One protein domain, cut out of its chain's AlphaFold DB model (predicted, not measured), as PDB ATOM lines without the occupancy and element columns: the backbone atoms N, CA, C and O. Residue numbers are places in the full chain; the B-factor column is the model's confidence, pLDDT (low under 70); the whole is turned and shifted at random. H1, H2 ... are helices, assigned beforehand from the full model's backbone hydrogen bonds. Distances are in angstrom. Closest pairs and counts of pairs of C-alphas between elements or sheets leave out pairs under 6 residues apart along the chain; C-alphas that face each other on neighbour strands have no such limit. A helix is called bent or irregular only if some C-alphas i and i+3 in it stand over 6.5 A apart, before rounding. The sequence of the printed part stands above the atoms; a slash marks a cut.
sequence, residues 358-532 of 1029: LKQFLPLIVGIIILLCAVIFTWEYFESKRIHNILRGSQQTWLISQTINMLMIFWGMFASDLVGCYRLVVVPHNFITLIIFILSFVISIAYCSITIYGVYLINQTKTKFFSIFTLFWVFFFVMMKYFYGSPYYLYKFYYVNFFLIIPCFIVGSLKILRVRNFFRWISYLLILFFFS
ATOM      1  N   LEU A 358      11.920 -38.818 -45.562       48.97
ATOM      2  CA  LEU A 358      13.311 -39.168 -45.879       48.97
ATOM      3  C   LEU A 358      14.228 -37.927 -45.861       48.97
ATOM      4  O   LEU A 358      15.386 -38.014 -45.462       48.97
ATOM      5  N   LYS A 359      13.668 -36.740 -46.155       47.22
ATOM      6  CA  LYS A 359      14.318 -35.420 -46.008       47.22
ATOM      7  C   LYS A 359      14.909 -35.171 -44.617       47.22
ATOM      8  O   LYS A 359      15.916 -34.482 -44.490       47.22
ATOM      9  N   GLN A 360      14.261 -35.686 -43.570       51.03
ATOM     10  CA  GLN A 360      14.684 -35.507 -42.179       51.03
ATOM     11  C   GLN A 360      15.698 -36.574 -41.747       51.03
ATOM     12  O   GLN A 360      16.541 -36.292 -40.899       51.03
ATOM     13  N   PHE A 361      15.662 -37.764 -42.358       47.41
ATOM     14  CA  PHE A 361      16.516 -38.895 -41.990       47.41
ATOM     15  C   PHE A 361      17.798 -39.011 -42.816       47.41
ATOM     16  O   PHE A 361      18.782 -39.517 -42.298       47.41
ATOM     17  N   LEU A 362      17.863 -38.511 -44.052       49.50
ATOM     18  CA  LEU A 362      19.089 -38.569 -44.859       49.50
ATOM     19  C   LEU A 362      20.305 -37.889 -44.184       49.50
ATOM     20  O   LEU A 362      21.354 -38.527 -44.101       49.50
ATOM     21  N   PRO A 363      20.204 -36.664 -43.619       50.94
ATOM     22  CA  PRO A 363      21.303 -36.102 -42.828       50.94
ATOM     23  C   PRO A 363      21.605 -36.899 -41.551       50.94
ATOM     24  O   PRO A 363      22.747 -36.893 -41.102       50.94
ATOM     25  N   LEU A 364      20.621 -37.607 -40.982       52.06
ATOM     26  CA  LEU A 364      20.838 -38.515 -39.852       52.06
ATOM     27  C   LEU A 364      21.645 -39.745 -40.292       52.06
ATOM     28  O   LEU A 364      22.609 -40.093 -39.627       52.06
ATOM     29  N   ILE A 365      21.299 -40.364 -41.424       60.53
ATOM     30  CA  ILE A 365      21.970 -41.546 -41.984       60.53
ATOM     31  C   ILE A 365      23.400 -41.203 -42.407       60.53
ATOM     32  O   ILE A 365      24.336 -41.888 -42.008       60.53
ATOM     33  N   VAL A 366      23.596 -40.106 -43.145       60.75
ATOM     34  CA  VAL A 366      24.939 -39.608 -43.497       60.75
ATOM     35  C   VAL A 366      25.722 -39.253 -42.232       60.75
ATOM     36  O   VAL A 366      26.898 -39.588 -42.119       60.75
ATOM     37  N   GLY A 367      25.055 -38.643 -41.247       61.25
ATOM     38  CA  GLY A 367      25.616 -38.389 -39.925       61.25
ATOM     39  C   GLY A 367      26.091 -39.667 -39.239       61.25
ATOM     40  O   GLY A 367      27.214 -39.681 -38.755       61.25
ATOM     41  N   ILE A 368      25.287 -40.737 -39.252       65.62
ATOM     42  CA  ILE A 368      25.599 -42.061 -38.687       65.62
ATOM     43  C   ILE A 368      26.762 -42.726 -39.429       65.62
ATOM     44  O   ILE A 368      27.637 -43.286 -38.781       65.62
ATOM     45  N   ILE A 369      26.824 -42.647 -40.760       69.81
ATOM     46  CA  ILE A 369      27.934 -43.222 -41.540       69.81
ATOM     47  C   ILE A 369      29.244 -42.498 -41.217       69.81
ATOM     48  O   ILE A 369      30.241 -43.145 -40.905       69.81
ATOM     49  N   ILE A 370      29.239 -41.160 -41.204       67.81
ATOM     50  CA  ILE A 370      30.402 -40.360 -40.787       67.81
ATOM     51  C   ILE A 370      30.781 -40.692 -39.339       67.81
ATOM     52  O   ILE A 370      31.965 -40.815 -39.027       67.81
ATOM     53  N   LEU A 371      29.783 -40.887 -38.472       62.69
ATOM     54  CA  LEU A 371      29.963 -41.332 -37.095       62.69
ATOM     55  C   LEU A 371      30.717 -42.663 -37.038       62.69
ATOM     56  O   LEU A 371      31.704 -42.768 -36.324       62.69
ATOM     57  N   LEU A 372      30.258 -43.661 -37.795       68.81
ATOM     58  CA  LEU A 372      30.816 -45.011 -37.833       68.81
ATOM     59  C   LEU A 372      32.245 -45.002 -38.376       68.81
ATOM     60  O   LEU A 372      33.130 -45.588 -37.758       68.81
ATOM     61  N   CYS A 373      32.508 -44.274 -39.463       72.69
ATOM     62  CA  CYS A 373      33.864 -44.094 -39.982       72.69
ATOM     63  C   CYS A 373      34.775 -43.408 -38.954       72.69
ATOM     64  O   CYS A 373      35.915 -43.826 -38.761       72.69
ATOM     65  N   ALA A 374      34.271 -42.391 -38.248       66.44
ATOM     66  CA  ALA A 374      35.018 -41.720 -37.194       66.44
ATOM     67  C   ALA A 374      35.271 -42.644 -35.993       66.44
ATOM     68  O   ALA A 374      36.365 -42.602 -35.436       66.44
ATOM     69  N   VAL A 375      34.314 -43.500 -35.616       67.50
ATOM     70  CA  VAL A 375      34.481 -44.543 -34.591       67.50
ATOM     71  C   VAL A 375      35.589 -45.525 -34.983       67.50
ATOM     72  O   VAL A 375      36.482 -45.776 -34.179       67.50
ATOM     73  N   ILE A 376      35.560 -46.054 -36.209       73.25
ATOM     74  CA  ILE A 376      36.554 -47.023 -36.700       73.25
ATOM     75  C   ILE A 376      37.950 -46.389 -36.708       73.25
ATOM     76  O   ILE A 376      38.885 -46.933 -36.125       73.25
ATOM     77  N   PHE A 377      38.076 -45.184 -37.268       71.69
ATOM     78  CA  PHE A 377      39.346 -44.458 -37.306       71.69
ATOM     79  C   PHE A 377      39.869 -44.111 -35.903       71.69
ATOM     80  O   PHE A 377      41.068 -44.184 -35.629       71.69
ATOM     81  N   THR A 378      38.976 -43.733 -34.981       61.62
ATOM     82  CA  THR A 378      39.372 -43.439 -33.597       61.62
ATOM     83  C   THR A 378      39.751 -44.692 -32.823       61.62
ATOM     84  O   THR A 378      40.660 -44.610 -32.000       61.62
ATOM     85  N   TRP A 379      39.138 -45.845 -33.093       64.12
ATOM     86  CA  TRP A 379      39.542 -47.115 -32.493       64.12
ATOM     87  C   TRP A 379      41.003 -47.446 -32.817       64.12
ATOM     88  O   TRP A 379      41.794 -47.625 -31.893       64.12
ATOM     89  N   GLU A 380      41.386 -47.412 -34.096       67.56
ATOM     90  CA  GLU A 380      42.764 -47.698 -34.524       67.56
ATOM     91  C   GLU A 380      43.765 -46.664 -33.989       67.56
ATOM     92  O   GLU A 380      44.812 -47.014 -33.441       67.56
ATOM     93  N   TYR A 381      43.434 -45.369 -34.066       71.12
ATOM     94  CA  TYR A 381      44.341 -44.308 -33.618       71.12
ATOM     95  C   TYR A 381      44.558 -44.300 -32.097       71.12
ATOM     96  O   TYR A 381      45.637 -43.945 -31.608       71.12
ATOM     97  N   PHE A 382      43.530 -44.654 -31.320       63.12
ATOM     98  CA  PHE A 382      43.587 -44.604 -29.862       63.12
ATOM     99  C   PHE A 382      43.918 -45.933 -29.195       63.12
ATOM    100  O   PHE A 382      44.143 -45.916 -27.987       63.12
ATOM    101  N   GLU A 383      44.017 -47.046 -29.923       61.97
ATOM    102  CA  GLU A 383      44.297 -48.361 -29.342       61.97
ATOM    103  C   GLU A 383      45.560 -48.359 -28.467       61.97
ATOM    104  O   GLU A 383      45.511 -48.763 -27.303       61.97
ATOM    105  N   SER A 384      46.660 -47.785 -28.964       64.75
ATOM    106  CA  SER A 384      47.917 -47.656 -28.211       64.75
ATOM    107  C   SER A 384      47.758 -46.840 -26.919       64.75
ATOM    108  O   SER A 384      48.257 -47.229 -25.860       64.75
ATOM    109  N   LYS A 385      47.009 -45.729 -26.964       63.31
ATOM    110  CA  LYS A 385      46.724 -44.882 -25.792       63.31
ATOM    111  C   LYS A 385      45.750 -45.538 -24.823       63.31
ATOM    112  O   LYS A 385      45.898 -45.363 -23.619       63.31
ATOM    113  N   ARG A 386      44.770 -46.286 -25.326       62.19
ATOM    114  CA  ARG A 386      43.804 -47.048 -24.535       62.19
ATOM    115  C   ARG A 386      44.524 -48.134 -23.744       62.19
ATOM    116  O   ARG A 386      44.387 -48.165 -22.526       62.19
ATOM    117  N   ILE A 387      45.357 -48.939 -24.407       59.00
ATOM    118  CA  ILE A 387      46.197 -49.962 -23.765       59.00
ATOM    119  C   ILE A 387      47.114 -49.306 -22.726       59.00
ATOM    120  O   ILE A 387      47.156 -49.743 -21.581       59.00
ATOM    121  N   HIS A 388      47.764 -48.191 -23.069       60.56
ATOM    122  CA  HIS A 388      48.609 -47.453 -22.128       60.56
ATOM    123  C   HIS A 388      47.845 -46.929 -20.895       60.56
ATOM    124  O   HIS A 388      48.354 -46.999 -19.777       60.56
ATOM    125  N   ASN A 389      46.623 -46.420 -21.076       60.19
ATOM    126  CA  ASN A 389      45.788 -45.905 -19.987       60.19
ATOM    127  C   ASN A 389      45.239 -47.025 -19.091       60.19
ATOM    128  O   ASN A 389      45.182 -46.842 -17.878       60.19
ATOM    129  N   ILE A 390      44.872 -48.174 -19.670       57.16
ATOM    130  CA  ILE A 390      44.437 -49.370 -18.929       57.16
ATOM    131  C   ILE A 390      45.598 -49.921 -18.093       57.16
ATOM    132  O   ILE A 390      45.429 -50.203 -16.910       57.16
ATOM    133  N   LEU A 391      46.796 -50.013 -18.680       50.59
ATOM    134  CA  LEU A 391      47.985 -50.557 -18.016       50.59
ATOM    135  C   LEU A 391      48.534 -49.654 -16.906       50.59
ATOM    136  O   LEU A 391      49.188 -50.150 -15.992       50.59
ATOM    137  N   ARG A 392      48.297 -48.335 -16.958       51.78
ATOM    138  CA  ARG A 392      48.875 -47.413 -15.973       51.78
ATOM    139  C   ARG A 392      48.229 -47.440 -14.596       51.78
ATOM    140  O   ARG A 392      48.866 -46.899 -13.705       51.78
ATOM    141  N   GLY A 393      47.046 -48.038 -14.404       43.44
ATOM    142  CA  GLY A 393      46.437 -48.369 -13.096       43.44
ATOM    143  C   GLY A 393      46.214 -47.234 -12.070       43.44
ATOM    144  O   GLY A 393      45.408 -47.383 -11.160       43.44
ATOM    145  N   SER A 394      46.861 -46.078 -12.217       40.66
ATOM    146  CA  SER A 394      47.011 -45.014 -11.223       40.66
ATOM    147  C   SER A 394      45.949 -43.922 -11.325       40.66
ATOM    148  O   SER A 394      46.010 -42.919 -10.624       40.66
ATOM    149  N   GLN A 395      44.934 -44.107 -12.174       50.62
ATOM    150  CA  GLN A 395      43.790 -43.195 -12.285       50.62
ATOM    151  C   GLN A 395      42.507 -43.781 -11.683       50.62
ATOM    152  O   GLN A 395      41.415 -43.464 -12.154       50.62
ATOM    153  N   GLN A 396      42.619 -44.610 -10.635       53.53
ATOM    154  CA  GLN A 396      41.460 -45.141  -9.900       53.53
ATOM    155  C   GLN A 396      40.495 -44.032  -9.461       53.53
ATOM    156  O   GLN A 396      39.282 -44.205  -9.546       53.53
ATOM    157  N   THR A 397      41.018 -42.860  -9.091       53.41
ATOM    158  CA  THR A 397      40.217 -41.702  -8.675       53.41
ATOM    159  C   THR A 397      39.229 -41.278  -9.759       53.41
ATOM    160  O   THR A 397      38.083 -40.970  -9.463       53.41
ATOM    161  N   TRP A 398      39.623 -41.318 -11.032       62.62
ATOM    162  CA  TRP A 398      38.762 -40.874 -12.130       62.62
ATOM    163  C   TRP A 398      37.819 -41.961 -12.638       62.62
ATOM    164  O   TRP A 398      36.905 -41.638 -13.392       62.62
ATOM    165  N   LEU A 399      38.003 -43.222 -12.226       66.00
ATOM    166  CA  LEU A 399      37.222 -44.377 -12.688       66.00
ATOM    167  C   LEU A 399      35.711 -44.167 -12.520       66.00
ATOM    168  O   LEU A 399      34.921 -44.679 -13.312       66.00
ATOM    169  N   ILE A 400      35.305 -43.340 -11.550       68.56
ATOM    170  CA  ILE A 400      33.905 -42.983 -11.338       68.56
ATOM    171  C   ILE A 400      33.230 -42.399 -12.576       68.56
ATOM    172  O   ILE A 400      32.039 -42.611 -12.767       68.56
ATOM    173  N   SER A 401      33.967 -41.714 -13.457       71.44
ATOM    174  CA  SER A 401      33.384 -41.139 -14.668       71.44
ATOM    175  C   SER A 401      32.850 -42.209 -15.624       71.44
ATOM    176  O   SER A 401      32.052 -41.900 -16.502       71.44
ATOM    177  N   GLN A 402      33.337 -43.449 -15.503       72.62
ATOM    178  CA  GLN A 402      32.881 -44.594 -16.291       72.62
ATOM    179  C   GLN A 402      31.685 -45.307 -15.653       72.62
ATOM    180  O   GLN A 402      31.000 -46.069 -16.338       72.62
ATOM    181  N   THR A 403      31.403 -45.052 -14.373       77.75
ATOM    182  CA  THR A 403      30.299 -45.686 -13.653       77.75
ATOM    183  C   THR A 403      29.003 -44.897 -13.813       77.75
ATOM    184  O   THR A 403      28.975 -43.748 -14.264       77.75
ATOM    185  N   ILE A 404      27.893 -45.524 -13.425       79.06
ATOM    186  CA  ILE A 404      26.571 -44.893 -13.437       79.06
ATOM    187  C   ILE A 404      26.483 -43.699 -12.473       79.06
ATOM    188  O   ILE A 404      25.694 -42.780 -12.688       79.06
ATOM    189  N   ASN A 405      27.357 -43.656 -11.464       79.75
ATOM    190  CA  ASN A 405      27.366 -42.615 -10.442       79.75
ATOM    191  C   ASN A 405      27.771 -41.257 -10.987       79.75
ATOM    192  O   ASN A 405      27.330 -40.240 -10.457       79.75
ATOM    193  N   MET A 406      28.535 -41.227 -12.084       83.38
ATOM    194  CA  MET A 406      28.852 -39.974 -12.756       83.38
ATOM    195  C   MET A 406      27.592 -39.218 -13.177       83.38
ATOM    196  O   MET A 406      27.595 -37.994 -13.153       83.38
ATOM    197  N   LEU A 407      26.504 -39.921 -13.512       85.50
ATOM    198  CA  LEU A 407      25.232 -39.289 -13.853       85.50
ATOM    199  C   LEU A 407      24.667 -38.489 -12.672       85.50
ATOM    200  O   LEU A 407      24.249 -37.347 -12.835       85.50
ATOM    201  N   MET A 408      24.697 -39.080 -11.480       88.12
ATOM    202  CA  MET A 408      24.220 -38.446 -10.254       88.12
ATOM    203  C   MET A 408      25.143 -37.301  -9.830       88.12
ATOM    204  O   MET A 408      24.670 -36.213  -9.515       88.12
ATOM    205  N   ILE A 409      26.463 -37.492  -9.904       84.06
ATOM    206  CA  ILE A 409      27.446 -36.433  -9.622       84.06
ATOM    207  C   ILE A 409      27.277 -35.257 -10.589       84.06
ATOM    208  O   ILE A 409      27.317 -34.102 -10.172       84.06
ATOM    209  N   PHE A 410      27.058 -35.538 -11.875       86.69
ATOM    210  CA  PHE A 410      26.882 -34.523 -12.912       86.69
ATOM    211  C   PHE A 410      25.712 -33.580 -12.610       86.69
ATOM    212  O   PHE A 410      25.837 -32.369 -12.785       86.69
ATOM    213  N   TRP A 411      24.601 -34.126 -12.114       90.06
ATOM    214  CA  TRP A 411      23.430 -33.346 -11.711       90.06
ATOM    215  C   TRP A 411      23.503 -32.806 -10.275       90.06
ATOM    216  O   TRP A 411      22.593 -32.103  -9.843       90.06
ATOM    217  N   GLY A 412      24.582 -33.093  -9.542       87.12
ATOM    218  CA  GLY A 412      24.755 -32.686  -8.147       87.12
ATOM    219  C   GLY A 412      23.887 -33.458  -7.156       87.12
ATOM    220  O   GLY A 412      23.678 -32.991  -6.044       87.12
ATOM    221  N   MET A 413      23.413 -34.642  -7.546       88.19
ATOM    222  CA  MET A 413      22.705 -35.586  -6.677       88.19
ATOM    223  C   MET A 413      23.636 -36.276  -5.676       88.19
ATOM    224  O   MET A 413      23.197 -36.697  -4.612       88.19
ATOM    225  N   PHE A 414      24.925 -36.358  -6.006       83.12
ATOM    226  CA  PHE A 414      25.973 -36.799  -5.095       83.12
ATOM    227  C   PHE A 414      27.140 -35.816  -5.069       83.12
ATOM    228  O   PHE A 414      27.392 -35.092  -6.036       83.12
ATOM    229  N   ALA A 415      27.868 -35.821  -3.951       75.12
ATOM    230  CA  ALA A 415      29.121 -35.098  -3.818       75.12
ATOM    231  C   ALA A 415      30.119 -35.577  -4.878       75.12
ATOM    232  O   ALA A 415      30.309 -36.776  -5.051       75.12
ATOM    233  N   SER A 416      30.806 -34.657  -5.556       68.31
ATOM    234  CA  SER A 416      31.816 -35.044  -6.551       68.31
ATOM    235  C   SER A 416      33.150 -35.508  -5.938       68.31
ATOM    236  O   SER A 416      34.109 -35.757  -6.668       68.31
ATOM    237  N   ASP A 417      33.210 -35.668  -4.607       63.47
ATOM    238  CA  ASP A 417      34.352 -36.282  -3.938       63.47
ATOM    239  C   ASP A 417      34.466 -37.755  -4.354       63.47
ATOM    240  O   ASP A 417      33.661 -38.618  -3.984       63.47
ATOM    241  N   LEU A 418      35.503 -38.014  -5.148       50.22
ATOM    242  CA  LEU A 418      35.864 -39.312  -5.700       50.22
ATOM    243  C   LEU A 418      36.074 -40.366  -4.595       50.22
ATOM    244  O   LEU A 418      35.837 -41.549  -4.831       50.22
ATOM    245  N   VAL A 419      36.458 -39.945  -3.382       42.72
ATOM    246  CA  VAL A 419      36.663 -40.824  -2.219       42.72
ATOM    247  C   VAL A 419      35.333 -41.181  -1.544       42.72
ATOM    248  O   VAL A 419      35.109 -42.333  -1.174       42.72
ATOM    249  N   GLY A 420      34.422 -40.212  -1.413       41.19
ATOM    250  CA  GLY A 420      33.115 -40.407  -0.775       41.19
ATOM    251  C   GLY A 420      32.172 -41.267  -1.613       41.19
ATOM    252  O   GLY A 420      31.501 -42.157  -1.089       41.19
ATOM    253  N   CYS A 421      32.177 -41.075  -2.933       44.47
ATOM    254  CA  CYS A 421      31.348 -41.879  -3.823       44.47
ATOM    255  C   CYS A 421      31.760 -43.354  -3.856       44.47
ATOM    256  O   CYS A 421      30.896 -44.210  -4.011       44.47
ATOM    257  N   TYR A 422      33.048 -43.667  -3.671       47.62
ATOM    258  CA  TYR A 422      33.516 -45.053  -3.602       47.62
ATOM    259  C   TYR A 422      32.887 -45.813  -2.423       47.62
ATOM    260  O   TYR A 422      32.515 -46.974  -2.570       47.62
ATOM    261  N   ARG A 423      32.661 -45.147  -1.279       50.25
ATOM    262  CA  ARG A 423      32.026 -45.763  -0.099       50.25
ATOM    263  C   ARG A 423      30.572 -46.179  -0.352       50.25
ATOM    264  O   ARG A 423      30.162 -47.227   0.125       50.25
ATOM    265  N   LEU A 424      29.826 -45.411  -1.147       50.06
ATOM    266  CA  LEU A 424      28.451 -45.757  -1.540       50.06
ATOM    267  C   LEU A 424      28.392 -46.830  -2.642       50.06
ATOM    268  O   LEU A 424      27.381 -47.512  -2.769       50.06
ATOM    269  N   VAL A 425      29.460 -46.980  -3.439       49.59
ATOM    270  CA  VAL A 425      29.558 -47.995  -4.510       49.59
ATOM    271  C   VAL A 425      29.791 -49.386  -3.937       49.59
ATOM    272  O   VAL A 425      29.270 -50.358  -4.475       49.59
ATOM    273  N   VAL A 426      30.623 -49.491  -2.897       50.44
ATOM    274  CA  VAL A 426      31.169 -50.789  -2.492       50.44
ATOM    275  C   VAL A 426      30.177 -51.596  -1.659       50.44
ATOM    276  O   VAL A 426      30.109 -52.798  -1.877       50.44
ATOM    277  N   VAL A 427      29.353 -50.976  -0.806       51.94
ATOM    278  CA  VAL A 427      28.173 -51.614  -0.189       51.94
ATOM    279  C   VAL A 427      27.222 -50.509   0.306       51.94
ATOM    280  O   VAL A 427      27.620 -49.748   1.190       51.94
ATOM    281  N   PRO A 428      25.965 -50.387  -0.166       56.59
ATOM    282  CA  PRO A 428      24.951 -49.676   0.603       56.59
ATOM    283  C   PRO A 428      24.744 -50.464   1.897       56.59
ATOM    284  O   PRO A 428      24.047 -51.474   1.912       56.59
ATOM    285  N   HIS A 429      25.430 -50.058   2.966       60.56
ATOM    286  CA  HIS A 429      25.481 -50.838   4.202       60.56
ATOM    287  C   HIS A 429      24.083 -51.078   4.798       60.56
ATOM    288  O   HIS A 429      23.892 -52.104   5.437       60.56
ATOM    289  N   ASN A 430      23.101 -50.203   4.505       74.00
ATOM    290  CA  ASN A 430      21.714 -50.299   4.977       74.00
ATOM    291  C   ASN A 430      20.679 -49.989   3.868       74.00
ATOM    292  O   ASN A 430      20.929 -49.175   2.974       74.00
ATOM    293  N   PHE A 431      19.463 -50.538   3.992       78.12
ATOM    294  CA  PHE A 431      18.329 -50.360   3.060       78.12
ATOM    295  C   PHE A 431      18.013 -48.888   2.719       78.12
ATOM    296  O   PHE A 431      17.741 -48.555   1.567       78.12
ATOM    297  N   ILE A 432      18.143 -47.979   3.692       78.62
ATOM    298  CA  ILE A 432      17.931 -46.534   3.499       78.62
ATOM    299  C   ILE A 432      18.907 -45.956   2.459       78.62
ATOM    300  O   ILE A 432      18.505 -45.181   1.592       78.62
ATOM    301  N   THR A 433      20.184 -46.355   2.496       76.12
ATOM    302  CA  THR A 433      21.195 -45.861   1.543       76.12
ATOM    303  C   THR A 433      20.931 -46.345   0.117       76.12
ATOM    304  O   THR A 433      21.134 -45.588  -0.830       76.12
ATOM    305  N   LEU A 434      20.388 -47.560  -0.038       79.25
ATOM    306  CA  LEU A 434      19.943 -48.084  -1.329       79.25
ATOM    307  C   LEU A 434      18.739 -47.299  -1.872       79.25
ATOM    308  O   LEU A 434      18.734 -46.938  -3.046       79.25
ATOM    309  N   ILE A 435      17.754 -46.978  -1.024       83.69
ATOM    310  CA  ILE A 435      16.607 -46.144  -1.421       83.69
ATOM    311  C   ILE A 435      17.081 -44.771  -1.904       83.69
ATOM    312  O   ILE A 435      16.685 -44.333  -2.983       83.69
ATOM    313  N   ILE A 436      17.960 -44.104  -1.148       85.31
ATOM    314  CA  ILE A 436      18.510 -42.792  -1.526       85.31
ATOM    315  C   ILE A 436      19.245 -42.879  -2.867       85.31
ATOM    316  O   ILE A 436      19.080 -42.002  -3.718       85.31
ATOM    317  N   PHE A 437      20.022 -43.942  -3.082       84.12
ATOM    318  CA  PHE A 437      20.718 -44.185  -4.342       84.12
ATOM    319  C   PHE A 437      19.745 -44.345  -5.517       84.12
ATOM    320  O   PHE A 437      19.889 -43.660  -6.529       84.12
ATOM    321  N   ILE A 438      18.722 -45.198  -5.380       86.12
ATOM    322  CA  ILE A 438      17.716 -45.436  -6.426       86.12
ATOM    323  C   ILE A 438      16.940 -44.150  -6.733       86.12
ATOM    324  O   ILE A 438      16.801 -43.786  -7.900       86.12
ATOM    325  N   LEU A 439      16.485 -43.423  -5.707       89.81
ATOM    326  CA  LEU A 439      15.790 -42.143  -5.879       89.81
ATOM    327  C   LEU A 439      16.673 -41.121  -6.603       89.81
ATOM    328  O   LEU A 439      16.228 -40.483  -7.556       89.81
ATOM    329  N   SER A 440      17.944 -41.010  -6.210       89.56
ATOM    330  CA  SER A 440      18.912 -40.109  -6.846       89.56
ATOM    331  C   SER A 440      19.143 -40.456  -8.314       89.56
ATOM    332  O   SER A 440      19.230 -39.567  -9.169       89.56
ATOM    333  N   PHE A 441      19.195 -41.749  -8.629       87.88
ATOM    334  CA  PHE A 441      19.329 -42.234  -9.992       87.88
ATOM    335  C   PHE A 441      18.090 -41.914 -10.841       87.88
ATOM    336  O   PHE A 441      18.228 -41.362 -11.934       87.88
ATOM    337  N   VAL A 442      16.880 -42.165 -10.325       91.06
ATOM    338  CA  VAL A 442      15.613 -41.845 -11.010       91.06
ATOM    339  C   VAL A 442      15.483 -40.342 -11.267       91.06
ATOM    340  O   VAL A 442      15.145 -39.935 -12.380       91.06
ATOM    341  N   ILE A 443      15.817 -39.501 -10.284       92.62
ATOM    342  CA  ILE A 443      15.811 -38.037 -10.441       92.62
ATOM    343  C   ILE A 443      16.826 -37.600 -11.506       92.62
ATOM    344  O   ILE A 443      16.519 -36.764 -12.356       92.62
ATOM    345  N   SER A 444      18.008 -38.217 -11.533       91.56
ATOM    346  CA  SER A 444      19.024 -37.935 -12.554       91.56
ATOM    347  C   SER A 444      18.570 -38.330 -13.964       91.56
ATOM    348  O   SER A 444      18.842 -37.607 -14.927       91.56
ATOM    349  N   ILE A 445      17.838 -39.442 -14.107       89.25
ATOM    350  CA  ILE A 445      17.182 -39.813 -15.369       89.25
ATOM    351  C   ILE A 445      16.141 -38.759 -15.750       89.25
ATOM    352  O   ILE A 445      16.120 -38.322 -16.899       89.25
ATOM    353  N   ALA A 446      15.313 -38.302 -14.804       91.19
ATOM    354  CA  ALA A 446      14.323 -37.260 -15.064       91.19
ATOM    355  C   ALA A 446      14.983 -35.963 -15.570       91.19
ATOM    356  O   ALA A 446      14.532 -35.398 -16.568       91.19
ATOM    357  N   TYR A 447      16.100 -35.533 -14.971       93.88
ATOM    358  CA  TYR A 447      16.882 -34.396 -15.466       93.88
ATOM    359  C   TYR A 447      17.414 -34.609 -16.886       93.88
ATOM    360  O   TYR A 447      17.335 -33.699 -17.717       93.88
ATOM    361  N   CYS A 448      17.890 -35.813 -17.212       90.12
ATOM    362  CA  CYS A 448      18.311 -36.145 -18.574       90.12
ATOM    363  C   CYS A 448      17.145 -36.080 -19.562       90.12
ATOM    364  O   CYS A 448      17.281 -35.473 -20.623       90.12
ATOM    365  N   SER A 449      15.986 -36.626 -19.205       89.69
ATOM    366  CA  SER A 449      14.778 -36.580 -20.035       89.69
ATOM    367  C   SER A 449      14.314 -35.143 -20.288       89.69
ATOM    368  O   SER A 449      14.021 -34.778 -21.427       89.69
ATOM    369  N   ILE A 450      14.328 -34.288 -19.260       92.12
ATOM    370  CA  ILE A 450      14.016 -32.855 -19.396       92.12
ATOM    371  C   ILE A 450      15.044 -32.154 -20.287       92.12
ATOM    372  O   ILE A 450      14.681 -31.319 -21.114       92.12
ATOM    373  N   THR A 451      16.321 -32.510 -20.162       91.12
ATOM    374  CA  THR A 451      17.396 -31.976 -21.007       91.12
ATOM    375  C   THR A 451      17.192 -32.356 -22.470       91.12
ATOM    376  O   THR A 451      17.276 -31.486 -23.335       91.12
ATOM    377  N   ILE A 452      16.871 -33.622 -22.759       89.06
ATOM    378  CA  ILE A 452      16.560 -34.110 -24.111       89.06
ATOM    379  C   ILE A 452      15.340 -33.372 -24.674       89.06
ATOM    380  O   ILE A 452      15.368 -32.902 -25.813       89.06
ATOM    381  N   TYR A 453      14.292 -33.194 -23.867       90.44
ATOM    382  CA  TYR A 453      13.129 -32.396 -24.253       90.44
ATOM    383  C   TYR A 453      13.509 -30.934 -24.544       90.44
ATOM    384  O   TYR A 453      13.067 -30.348 -25.530       90.44
ATOM    385  N   GLY A 454      14.397 -30.352 -23.742       91.25
ATOM    386  CA  GLY A 454      14.962 -29.029 -23.969       91.25
ATOM    387  C   GLY A 454      15.757 -28.910 -25.267       91.25
ATOM    388  O   GLY A 454      15.555 -27.955 -26.012       91.25
ATOM    389  N   VAL A 455      16.613 -29.889 -25.578       88.75
ATOM    390  CA  VAL A 455      17.315 -29.987 -26.872       88.75
ATOM    391  C   VAL A 455      16.305 -29.990 -28.015       88.75
ATOM    392  O   VAL A 455      16.454 -29.231 -28.971       88.75
ATOM    393  N   TYR A 456      15.253 -30.806 -27.911       88.44
ATOM    394  CA  TYR A 456      14.193 -30.863 -28.913       88.44
ATOM    395  C   TYR A 456      13.541 -29.488 -29.138       88.44
ATOM    396  O   TYR A 456      13.432 -29.038 -30.279       88.44
ATOM    397  N   LEU A 457      13.192 -28.769 -28.068       89.12
ATOM    398  CA  LEU A 457      12.612 -27.423 -28.153       89.12
ATOM    399  C   LEU A 457      13.578 -26.389 -28.746       89.12
ATOM    400  O   LEU A 457      13.178 -25.560 -29.561       89.12
ATOM    401  N   ILE A 458      14.855 -26.431 -28.365       88.31
ATOM    402  CA  ILE A 458      15.901 -25.539 -28.891       88.31
ATOM    403  C   ILE A 458      16.132 -25.793 -30.391       88.31
ATOM    404  O   ILE A 458      16.341 -24.862 -31.174       88.31
ATOM    405  N   ASN A 459      16.026 -27.049 -30.824       83.06
ATOM    406  CA  ASN A 459      16.107 -27.404 -32.237       83.06
ATOM    407  C   ASN A 459      14.901 -26.863 -33.027       83.06
ATOM    408  O   ASN A 459      15.065 -26.428 -34.169       83.06
ATOM    409  N   GLN A 460      13.711 -26.789 -32.415       81.31
ATOM    410  CA  GLN A 460      12.540 -26.148 -33.031       81.31
ATOM    411  C   GLN A 460      12.701 -24.628 -33.188       81.31
ATOM    412  O   GLN A 460      12.211 -24.057 -34.161       81.31
ATOM    413  N   THR A 461      13.434 -23.956 -32.292       75.19
ATOM    414  CA  THR A 461      13.656 -22.495 -32.346       75.19
ATOM    415  C   THR A 461      14.709 -22.071 -33.383       75.19
ATOM    416  O   THR A 461      15.185 -20.936 -33.370       75.19
ATOM    417  N   LYS A 462      15.041 -22.954 -34.340       64.94
ATOM    418  CA  LYS A 462      15.958 -22.732 -35.479       64.94
ATOM    419  C   LYS A 462      17.420 -22.471 -35.092       64.94
ATOM    420  O   LYS A 462      18.198 -21.994 -35.922       64.94
ATOM    421  N   THR A 463      17.847 -22.815 -33.878       78.06
ATOM    422  CA  THR A 463      19.263 -22.704 -33.483       78.06
ATOM    423  C   THR A 463      20.069 -23.922 -33.952       78.06
ATOM    424  O   THR A 463      20.481 -24.776 -33.179       78.06
ATOM    425  N   LYS A 464      20.325 -23.996 -35.263       82.50
ATOM    426  CA  LYS A 464      20.945 -25.163 -35.924       82.50
ATOM    427  C   LYS A 464      22.288 -25.612 -35.330       82.50
ATOM    428  O   LYS A 464      22.611 -26.794 -35.378       82.50
ATOM    429  N   PHE A 465      23.052 -24.679 -34.754       86.81
ATOM    430  CA  PHE A 465      24.293 -25.003 -34.050       86.81
ATOM    431  C   PHE A 465      24.062 -25.993 -32.898       86.81
ATOM    432  O   PHE A 465      24.817 -26.951 -32.784       86.81
ATOM    433  N   PHE A 466      23.015 -25.810 -32.083       83.19
ATOM    434  CA  PHE A 466      22.725 -26.716 -30.965       83.19
ATOM    435  C   PHE A 466      22.419 -28.133 -31.447       83.19
ATOM    436  O   PHE A 466      22.894 -29.085 -30.843       83.19
ATOM    437  N   SER A 467      21.711 -28.280 -32.571       81.00
ATOM    438  CA  SER A 467      21.417 -29.594 -33.154       81.00
ATOM    439  C   SER A 467      22.696 -30.334 -33.548       81.00
ATOM    440  O   SER A 467      22.879 -31.496 -33.188       81.00
ATOM    441  N   ILE A 468      23.601 -29.643 -34.249       85.31
ATOM    442  CA  ILE A 468      24.903 -30.190 -34.647       85.31
ATOM    443  C   ILE A 468      25.728 -30.513 -33.401       85.31
ATOM    444  O   ILE A 468      26.264 -31.610 -33.279       85.31
ATOM    445  N   PHE A 469      25.789 -29.585 -32.447       87.38
ATOM    446  CA  PHE A 469      26.529 -29.778 -31.211       87.38
ATOM    447  C   PHE A 469      26.035 -30.995 -30.427       87.38
ATOM    448  O   PHE A 469      26.859 -31.814 -30.040       87.38
ATOM    449  N   THR A 470      24.724 -31.171 -30.232       83.56
ATOM    450  CA  THR A 470      24.191 -32.328 -29.501       83.56
ATOM    451  C   THR A 470      24.542 -33.649 -30.184       83.56
ATOM    452  O   THR A 470      24.909 -34.597 -29.493       83.56
ATOM    453  N   LEU A 471      24.498 -33.714 -31.521       82.62
ATOM    454  CA  LEU A 471      24.913 -34.906 -32.269       82.62
ATOM    455  C   LEU A 471      26.378 -35.263 -31.971       82.62
ATOM    456  O   LEU A 471      26.680 -36.391 -31.577       82.62
ATOM    457  N   PHE A 472      27.284 -34.290 -32.103       86.12
ATOM    458  CA  PHE A 472      28.704 -34.486 -31.801       86.12
ATOM    459  C   PHE A 472      28.963 -34.732 -30.315       86.12
ATOM    460  O   PHE A 472      29.895 -35.446 -29.963       86.12
ATOM    461  N   TRP A 473      28.150 -34.173 -29.426       86.31
ATOM    462  CA  TRP A 473      28.268 -34.416 -27.997       86.31
ATOM    463  C   TRP A 473      27.950 -35.877 -27.668       86.31
ATOM    464  O   TRP A 473      28.746 -36.534 -27.002       86.31
ATOM    465  N   VAL A 474      26.847 -36.424 -28.193       83.25
ATOM    466  CA  VAL A 474      26.506 -37.849 -28.030       83.25
ATOM    467  C   VAL A 474      27.596 -38.729 -28.640       83.25
ATOM    468  O   VAL A 474      28.029 -39.695 -28.013       83.25
ATOM    469  N   PHE A 475      28.101 -38.354 -29.818       83.19
ATOM    470  CA  PHE A 475      29.232 -39.032 -30.443       83.19
ATOM    471  C   PHE A 475      30.457 -39.084 -29.531       83.19
ATOM    472  O   PHE A 475      30.971 -40.163 -29.248       83.19
ATOM    473  N   PHE A 476      30.918 -37.928 -29.046       85.31
ATOM    474  CA  PHE A 476      32.088 -37.850 -28.183       85.31
ATOM    475  C   PHE A 476      31.867 -38.569 -26.864       85.31
ATOM    476  O   PHE A 476      32.788 -39.218 -26.388       85.31
ATOM    477  N   PHE A 477      30.667 -38.523 -26.290       84.75
ATOM    478  CA  PHE A 477      30.341 -39.313 -25.108       84.75
ATOM    479  C   PHE A 477      30.572 -40.807 -25.366       84.75
ATOM    480  O   PHE A 477      31.298 -41.453 -24.611       84.75
ATOM    481  N   VAL A 478      30.002 -41.347 -26.449       82.19
ATOM    482  CA  VAL A 478      30.135 -42.764 -26.823       82.19
ATOM    483  C   VAL A 478      31.600 -43.100 -27.110       82.19
ATOM    484  O   VAL A 478      32.129 -44.064 -26.558       82.19
ATOM    485  N   MET A 479      32.281 -42.259 -27.891       82.19
ATOM    486  CA  MET A 479      33.702 -42.384 -28.219       82.19
ATOM    487  C   MET A 479      34.573 -42.410 -26.954       82.19
ATOM    488  O   MET A 479      35.396 -43.302 -26.777       82.19
ATOM    489  N   MET A 480      34.385 -41.468 -26.032       80.81
ATOM    490  CA  MET A 480      35.203 -41.362 -24.822       80.81
ATOM    491  C   MET A 480      34.912 -42.490 -23.829       80.81
ATOM    492  O   MET A 480      35.846 -43.006 -23.211       80.81
ATOM    493  N   LYS A 481      33.638 -42.884 -23.692       80.75
ATOM    494  CA  LYS A 481      33.201 -43.926 -22.758       80.75
ATOM    495  C   LYS A 481      33.604 -45.326 -23.208       80.75
ATOM    496  O   LYS A 481      34.144 -46.068 -22.396       80.75
ATOM    497  N   TYR A 482      33.365 -45.674 -24.470       79.00
ATOM    498  CA  TYR A 482      33.524 -47.050 -24.951       79.00
ATOM    499  C   TYR A 482      34.803 -47.277 -25.766       79.00
ATOM    500  O   TYR A 482      35.368 -48.366 -25.701       79.00
ATOM    501  N   PHE A 483      35.296 -46.266 -26.492       74.44
ATOM    502  CA  PHE A 483      36.437 -46.433 -27.405       74.44
ATOM    503  C   PHE A 483      37.749 -45.949 -26.781       74.44
ATOM    504  O   PHE A 483      38.717 -46.698 -26.721       74.44
ATOM    505  N   TYR A 484      37.795 -44.722 -26.255       74.50
ATOM    506  CA  TYR A 484      39.013 -44.178 -25.644       74.50
ATOM    507  C   TYR A 484      39.293 -44.771 -24.256       74.50
ATOM    508  O   TYR A 484      40.451 -44.960 -23.882       74.50
ATOM    509  N   GLY A 485      38.238 -45.047 -23.480       67.06
ATOM    510  CA  GLY A 485      38.328 -45.767 -22.208       67.06
ATOM    511  C   GLY A 485      39.150 -45.061 -21.125       67.06
ATOM    512  O   GLY A 485      39.547 -45.707 -20.162       67.06
ATOM    513  N   SER A 486      39.417 -43.754 -21.252       73.75
ATOM    514  CA  SER A 486      40.120 -42.980 -20.222       73.75
ATOM    515  C   SER A 486      39.122 -42.253 -19.322       73.75
ATOM    516  O   SER A 486      38.489 -41.289 -19.777       73.75
ATOM    517  N   PRO A 487      39.010 -42.646 -18.041       72.00
ATOM    518  CA  PRO A 487      38.095 -41.992 -17.119       72.00
ATOM    519  C   PRO A 487      38.412 -40.495 -16.940       72.00
ATOM    520  O   PRO A 487      37.538 -39.636 -17.013       72.00
ATOM    521  N   TYR A 488      39.697 -40.143 -16.850       74.06
ATOM    522  CA  TYR A 488      40.140 -38.755 -16.697       74.06
ATOM    523  C   TYR A 488      39.631 -37.820 -17.800       74.06
ATOM    524  O   TYR A 488      39.139 -36.724 -17.527       74.06
ATOM    525  N   TYR A 489      39.725 -38.227 -19.068       76.38
ATOM    526  CA  TYR A 489      39.262 -37.371 -20.159       76.38
ATOM    527  C   TYR A 489      37.742 -37.403 -20.345       76.38
ATOM    528  O   TYR A 489      37.182 -36.413 -20.815       76.38
ATOM    529  N   LEU A 490      37.072 -38.494 -19.965       80.50
ATOM    530  CA  LEU A 490      35.613 -38.551 -19.930       80.50
ATOM    531  C   LEU A 490      35.056 -37.590 -18.864       80.50
ATOM    532  O   LEU A 490      34.149 -36.814 -19.158       80.50
ATOM    533  N   TYR A 491      35.666 -37.541 -17.675       77.44
ATOM    534  CA  TYR A 491      35.368 -36.524 -16.660       77.44
ATOM    535  C   TYR A 491      35.516 -35.101 -17.219       77.44
ATOM    536  O   TYR A 491      34.597 -34.284 -17.116       77.44
ATOM    537  N   LYS A 492      36.636 -34.814 -17.900       78.50
ATOM    538  CA  LYS A 492      36.847 -33.511 -18.551       78.50
ATOM    539  C   LYS A 492      35.787 -33.196 -19.592       78.50
ATOM    540  O   LYS A 492      35.360 -32.052 -19.668       78.50
ATOM    541  N   PHE A 493      35.378 -34.178 -20.392       84.00
ATOM    542  CA  PHE A 493      34.345 -34.007 -21.408       84.00
ATOM    543  C   PHE A 493      33.011 -33.549 -20.797       84.00
ATOM    544  O   PHE A 493      32.402 -32.614 -21.325       84.00
ATOM    545  N   TYR A 494      32.590 -34.138 -19.672       83.12
ATOM    546  CA  TYR A 494      31.382 -33.708 -18.960       83.12
ATOM    547  C   TYR A 494      31.495 -32.267 -18.457       83.12
ATOM    548  O   TYR A 494      30.612 -31.454 -18.720       83.12
ATOM    549  N   TYR A 495      32.598 -31.945 -17.780       76.94
ATOM    550  CA  TYR A 495      32.835 -30.618 -17.206       76.94
ATOM    551  C   TYR A 495      32.899 -29.522 -18.282       76.94
ATOM    552  O   TYR A 495      32.242 -28.488 -18.182       76.94
ATOM    553  N   VAL A 496      33.654 -29.766 -19.353       77.69
ATOM    554  CA  VAL A 496      33.932 -28.788 -20.414       77.69
ATOM    555  C   VAL A 496      32.686 -28.406 -21.208       77.69
ATOM    556  O   VAL A 496      32.596 -27.284 -21.696       77.69
ATOM    557  N   ASN A 497      31.713 -29.308 -21.312       80.81
ATOM    558  CA  ASN A 497      30.485 -29.083 -22.072       80.81
ATOM    559  C   ASN A 497      29.269 -28.789 -21.180       80.81
ATOM    560  O   ASN A 497      28.157 -28.647 -21.691       80.81
ATOM    561  N   PHE A 498      29.466 -28.663 -19.864       84.62
ATOM    562  CA  PHE A 498      28.392 -28.423 -18.897       84.62
ATOM    563  C   PHE A 498      27.569 -27.169 -19.241       84.62
ATOM    564  O   PHE A 498      26.337 -27.183 -19.187       84.62
ATOM    565  N   PHE A 499      28.243 -26.123 -19.732       83.88
ATOM    566  CA  PHE A 499      27.626 -24.861 -20.143       83.88
ATOM    567  C   PHE A 499      26.685 -24.983 -21.355       83.88
ATOM    568  O   PHE A 499      25.867 -24.101 -21.586       83.88
ATOM    569  N   LEU A 500      26.716 -26.079 -22.114       84.88
ATOM    570  CA  LEU A 500      25.773 -26.310 -23.217       84.88
ATOM    571  C   LEU A 500      24.606 -27.222 -22.826       84.88
ATOM    572  O   LEU A 500      23.562 -27.168 -23.469       84.88
ATOM    573  N   ILE A 501      24.738 -27.990 -21.742       87.69
ATOM    574  CA  ILE A 501      23.717 -28.935 -21.260       87.69
ATOM    575  C   ILE A 501      22.693 -28.236 -20.360       87.69
ATOM    576  O   ILE A 501      21.485 -28.402 -20.536       87.69
ATOM    577  N   ILE A 502      23.164 -27.407 -19.427       90.62
ATOM    578  CA  ILE A 502      22.304 -26.665 -18.495       90.62
ATOM    579  C   ILE A 502      21.238 -25.808 -19.203       90.62
ATOM    580  O   ILE A 502      20.076 -25.870 -18.801       90.62
ATOM    581  N   PRO A 503      21.541 -25.061 -20.283       91.56
ATOM    582  CA  PRO A 503      20.520 -24.305 -21.005       91.56
ATOM    583  C   PRO A 503      19.405 -25.184 -21.567       91.56
ATOM    584  O   PRO A 503      18.242 -24.785 -21.533       91.56
ATOM    585  N   CYS A 504      19.733 -26.387 -22.049       91.69
ATOM    586  CA  CYS A 504      18.739 -27.351 -22.505       91.69
ATOM    587  C   CYS A 504      17.839 -27.784 -21.343       91.69
ATOM    588  O   CYS A 504      16.618 -27.703 -21.463       91.69
ATOM    589  N   PHE A 505      18.417 -28.145 -20.196       92.69
ATOM    590  CA  PHE A 505      17.651 -28.471 -18.992       92.69
ATOM    591  C   PHE A 505      16.688 -27.339 -18.583       92.69
ATOM    592  O   PHE A 505      15.502 -27.586 -18.349       92.69
ATOM    593  N   ILE A 506      17.154 -26.085 -18.568       93.44
ATOM    594  CA  ILE A 506      16.329 -24.927 -18.195       93.44
ATOM    595  C   ILE A 506      15.216 -24.670 -19.215       93.44
ATOM    596  O   ILE A 506      14.073 -24.440 -18.820       93.44
ATOM    597  N   VAL A 507      15.498 -24.736 -20.519       93.00
ATOM    598  CA  VAL A 507      14.465 -24.561 -21.556       93.00
ATOM    599  C   VAL A 507      13.390 -25.646 -21.455       93.00
ATOM    600  O   VAL A 507      12.201 -25.322 -21.502       93.00
ATOM    601  N   GLY A 508      13.792 -26.908 -21.269       92.44
ATOM    602  CA  GLY A 508      12.871 -28.025 -21.053       92.44
ATOM    603  C   GLY A 508      11.987 -27.798 -19.828       92.44
ATOM    604  O   GLY A 508      10.761 -27.829 -19.936       92.44
ATOM    605  N   SER A 509      12.601 -27.463 -18.693       92.56
ATOM    606  CA  SER A 509      11.911 -27.194 -17.427       92.56
ATOM    607  C   SER A 509      10.907 -26.044 -17.554       92.56
ATOM    608  O   SER A 509       9.724 -26.203 -17.260       92.56
ATOM    609  N   LEU A 510      11.327 -24.893 -18.091       91.31
ATOM    610  CA  LEU A 510      10.447 -23.731 -18.258       91.31
ATOM    611  C   LEU A 510       9.276 -24.002 -19.208       91.31
ATOM    612  O   LEU A 510       8.205 -23.415 -19.042       91.31
ATOM    613  N   LYS A 511       9.454 -24.869 -20.210       91.69
ATOM    614  CA  LYS A 511       8.349 -25.270 -21.082       91.69
ATOM    615  C   LYS A 511       7.368 -26.178 -20.346       91.69
ATOM    616  O   LYS A 511       6.168 -25.951 -20.477       91.69
ATOM    617  N   ILE A 512       7.855 -27.131 -19.548       90.12
ATOM    618  CA  ILE A 512       7.022 -28.013 -18.715       90.12
ATOM    619  C   ILE A 512       6.219 -27.200 -17.690       90.12
ATOM    620  O   ILE A 512       5.030 -27.454 -17.513       90.12
ATOM    621  N   LEU A 513       6.805 -26.151 -17.101       88.44
ATOM    622  CA  LEU A 513       6.098 -25.239 -16.189       88.44
ATOM    623  C   LEU A 513       4.856 -24.582 -16.812       88.44
ATOM    624  O   LEU A 513       3.929 -24.206 -16.093       88.44
ATOM    625  N   ARG A 514       4.800 -24.455 -18.142       87.38
ATOM    626  CA  ARG A 514       3.645 -23.892 -18.861       87.38
ATOM    627  C   ARG A 514       2.552 -24.923 -19.169       87.38
ATOM    628  O   ARG A 514       1.501 -24.535 -19.668       87.38
ATOM    629  N   VAL A 515       2.781 -26.208 -18.893       85.94
ATOM    630  CA  VAL A 515       1.821 -27.312 -19.097       85.94
ATOM    631  C   VAL A 515       0.878 -27.424 -17.872       85.94
ATOM    632  O   VAL A 515       0.959 -26.611 -16.947       85.94
ATOM    633  N   ARG A 516      -0.071 -28.379 -17.894       81.00
ATOM    634  CA  ARG A 516      -1.056 -28.692 -16.831       81.00
ATOM    635  C   ARG A 516      -0.452 -28.682 -15.413       81.00
ATOM    636  O   ARG A 516       0.720 -29.004 -15.223       81.00
ATOM    637  N   ASN A 517      -1.299 -28.396 -14.417       85.38
ATOM    638  CA  ASN A 517      -0.910 -28.133 -13.024       85.38
ATOM    639  C   ASN A 517       0.036 -29.184 -12.408       85.38
ATOM    640  O   ASN A 517       0.997 -28.802 -11.750       85.38
ATOM    641  N   PHE A 518      -0.166 -30.483 -12.654       87.50
ATOM    642  CA  PHE A 518       0.676 -31.543 -12.076       87.50
ATOM    643  C   PHE A 518       2.147 -31.483 -12.533       87.50
ATOM    644  O   PHE A 518       3.059 -31.417 -11.711       87.50
ATOM    645  N   PHE A 519       2.395 -31.431 -13.846       83.50
ATOM    646  CA  PHE A 519       3.758 -31.363 -14.390       83.50
ATOM    647  C   PHE A 519       4.475 -30.063 -14.022       83.50
ATOM    648  O   PHE A 519       5.698 -30.048 -13.864       83.50
ATOM    649  N   ARG A 520       3.715 -28.978 -13.840       86.62
ATOM    650  CA  ARG A 520       4.240 -27.714 -13.326       86.62
ATOM    651  C   ARG A 520       4.814 -27.887 -11.918       86.62
ATOM    652  O   ARG A 520       5.954 -27.490 -11.694       86.62
ATOM    653  N   TRP A 521       4.072 -28.506 -11.000       87.88
ATOM    654  CA  TRP A 521       4.558 -28.779  -9.643       87.88
ATOM    655  C   TRP A 521       5.805 -29.663  -9.642       87.88
ATOM    656  O   TRP A 521       6.790 -29.317  -8.994       87.88
ATOM    657  N   ILE A 522       5.813 -30.737 -10.440       86.62
ATOM    658  CA  ILE A 522       6.993 -31.602 -10.585       86.62
ATOM    659  C   ILE A 522       8.202 -30.807 -11.077       86.62
ATOM    660  O   ILE A 522       9.284 -30.926 -10.512       86.62
ATOM    661  N   SER A 523       8.043 -29.975 -12.108       86.94
ATOM    662  CA  SER A 523       9.166 -29.196 -12.628       86.94
ATOM    663  C   SER A 523       9.669 -28.157 -11.622       86.94
ATOM    664  O   SER A 523      10.877 -27.938 -11.573       86.94
ATOM    665  N   TYR A 524       8.796 -27.541 -10.814       88.38
ATOM    666  CA  TYR A 524       9.231 -26.661  -9.724       88.38
ATOM    667  C   TYR A 524      10.036 -27.422  -8.676       88.38
ATOM    668  O   TYR A 524      11.127 -26.979  -8.324       88.38
ATOM    669  N   LEU A 525       9.536 -28.578  -8.231       89.94
ATOM    670  CA  LEU A 525      10.232 -29.430  -7.271       89.94
ATOM    671  C   LEU A 525      11.588 -29.877  -7.815       89.94
ATOM    672  O   LEU A 525      12.580 -29.764  -7.113       89.94
ATOM    673  N   LEU A 526      11.664 -30.297  -9.078       89.38
ATOM    674  CA  LEU A 526      12.907 -30.730  -9.716       89.38
ATOM    675  C   LEU A 526      13.944 -29.604  -9.832       89.38
ATOM    676  O   LEU A 526      15.122 -29.846  -9.572       89.38
ATOM    677  N   ILE A 527      13.531 -28.384 -10.194       89.94
ATOM    678  CA  ILE A 527      14.429 -27.219 -10.234       89.94
ATOM    679  C   ILE A 527      14.887 -26.858  -8.819       89.94
ATOM    680  O   ILE A 527      16.085 -26.706  -8.589       89.94
ATOM    681  N   LEU A 528      13.953 -26.742  -7.870       91.25
ATOM    682  CA  LEU A 528      14.262 -26.422  -6.477       91.25
ATOM    683  C   LEU A 528      15.229 -27.447  -5.888       91.25
ATOM    684  O   LEU A 528      16.204 -27.069  -5.249       91.25
ATOM    685  N   PHE A 529      14.989 -28.726  -6.162       91.94
ATOM    686  CA  PHE A 529      15.816 -29.831  -5.710       91.94
ATOM    687  C   PHE A 529      17.208 -29.818  -6.349       91.94
ATOM    688  O   PHE A 529      18.192 -30.050  -5.655       91.94
ATOM    689  N   PHE A 530      17.329 -29.453  -7.631       91.81
ATOM    690  CA  PHE A 530      18.632 -29.255  -8.275       91.81
ATOM    691  C   PHE A 530      19.428 -28.159  -7.555       91.81
ATOM    692  O   PHE A 530      20.588 -28.363  -7.203       91.81
ATOM    693  N   PHE A 531      18.809 -27.004  -7.296       90.62
ATOM    694  CA  PHE A 531      19.472 -25.908  -6.591       90.62
ATOM    695  C   PHE A 531      19.816 -26.275  -5.145       90.62
ATOM    696  O   PHE A 531      20.949 -26.055  -4.726       90.62
ATOM    697  N   SER A 532      18.878 -26.850  -4.389       90.62
ATOM    698  CA  SER A 532      19.080 -27.156  -2.971       90.62
ATOM    699  C   SER A 532      20.147 -28.225  -2.757       90.62
ATOM    700  O   SER A 532      21.002 -28.041  -1.898       90.62
TER     701      SER A 532
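Overview. This is residues 358 to 532 of the 1029 residues of a protein of Candidatus Magnetomorum sp. HK-1 (UniProt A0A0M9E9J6). This is a flat slab of helices, with the long straight H5 running through it and H8 crossing H5. On one side of H5, H9 folds back along H8; on the other, H6 meets the end of H5 as a V, H7 folds back along H6, and the bent H1 makes the rim beyond H6. The short H2 packs on H7, H3 on H5 and H4 on H2. The printed part has 175 residues with nine named helices, H1 to H9 along the chain, and no named strand: all helix. It is only just compact, close to loose, with a radius of gyration of the C-alphas of 18.5 A and spans of 54 by 54 by 23 A.

Arrangement. Start at H1, residues 358 to 391, assigned as one helix by its hydrogen bonds but bent: C-alphas 381 and 384 are 7.3 A apart. Its arms, H1a to residue 381 and H1b from 384, stand at a steep tilt of 68 degrees, only just short of about perpendicular. With residues 371 to 379 alone, H1a touches H6, residues 464 to 484; the closest C-alphas, of Trp 379 and Phe 483, are 6.0 A apart. H6 and H7, residues 487 to 496, form a hairpin at a shallow tilt of 14 degrees, closest at C-alphas of Met 480 and Leu 490, 5.7 A. H7 touches H2, residues 396 to 402, closest at C-alphas of Pro 487 and Leu 399, 5.1 A. H2 touches H4, residues 418 to 426, closest at C-alphas of Thr 397 and Leu 418, 5.8 A. H6 also forms a hairpin with H5, residues 431 to 460, at a steep tilt of 40 degrees, closest at C-alphas of Asn 459 and Ser 467, 5.8 A. H5 touches H3, residues 405 to 410, closest at C-alphas of Ser 444 and Met 408, 5.7 A. H5 is about perpendicular, at 85 degrees, to H8, residues 498 to 512, and touches it, closest at C-alphas of Gly 454 and Gly 508, 3.7 A. H8 and H9, residues 517 to 532, form a hairpin, closest at C-alphas of Ser 509 and Ser 523, 5.9 A. Every O i to N i+4 pair is within hydrogen-bond range in H1b, H3, H5, H7 and H9, against 18 of 20 in H1a, 16 of 17 in H6, 9 of 11 in H8, 2 of 5 in H4, where 3 of 6 O i to N i+3 pairs are, and 0 of 3 in H2, where 3 of 4 are.

Along the chain. Find C-alpha 358 at (13.311, -39.168, -45.879); from there H1a runs 33.8 A. From C-alpha 431 at (18.329, -50.360, 3.060), H5 runs 43.8 A. H6 is 28.2 A long, H8 21.4 A and H9 22.4 A, ending at C-alpha 532, (19.080, -27.156, -2.971).

Size, cuts and confidence. The two farthest C-alphas, of Ser 384 and Asn 517, are 54.7 A apart. The printed part has no cut; no link is long, and H3 to H4 is short while the others are tight. Mean pLDDT of the printed part is 76.0, with 55 residues under 70, among them residues 382 to 400 and 416 to 429.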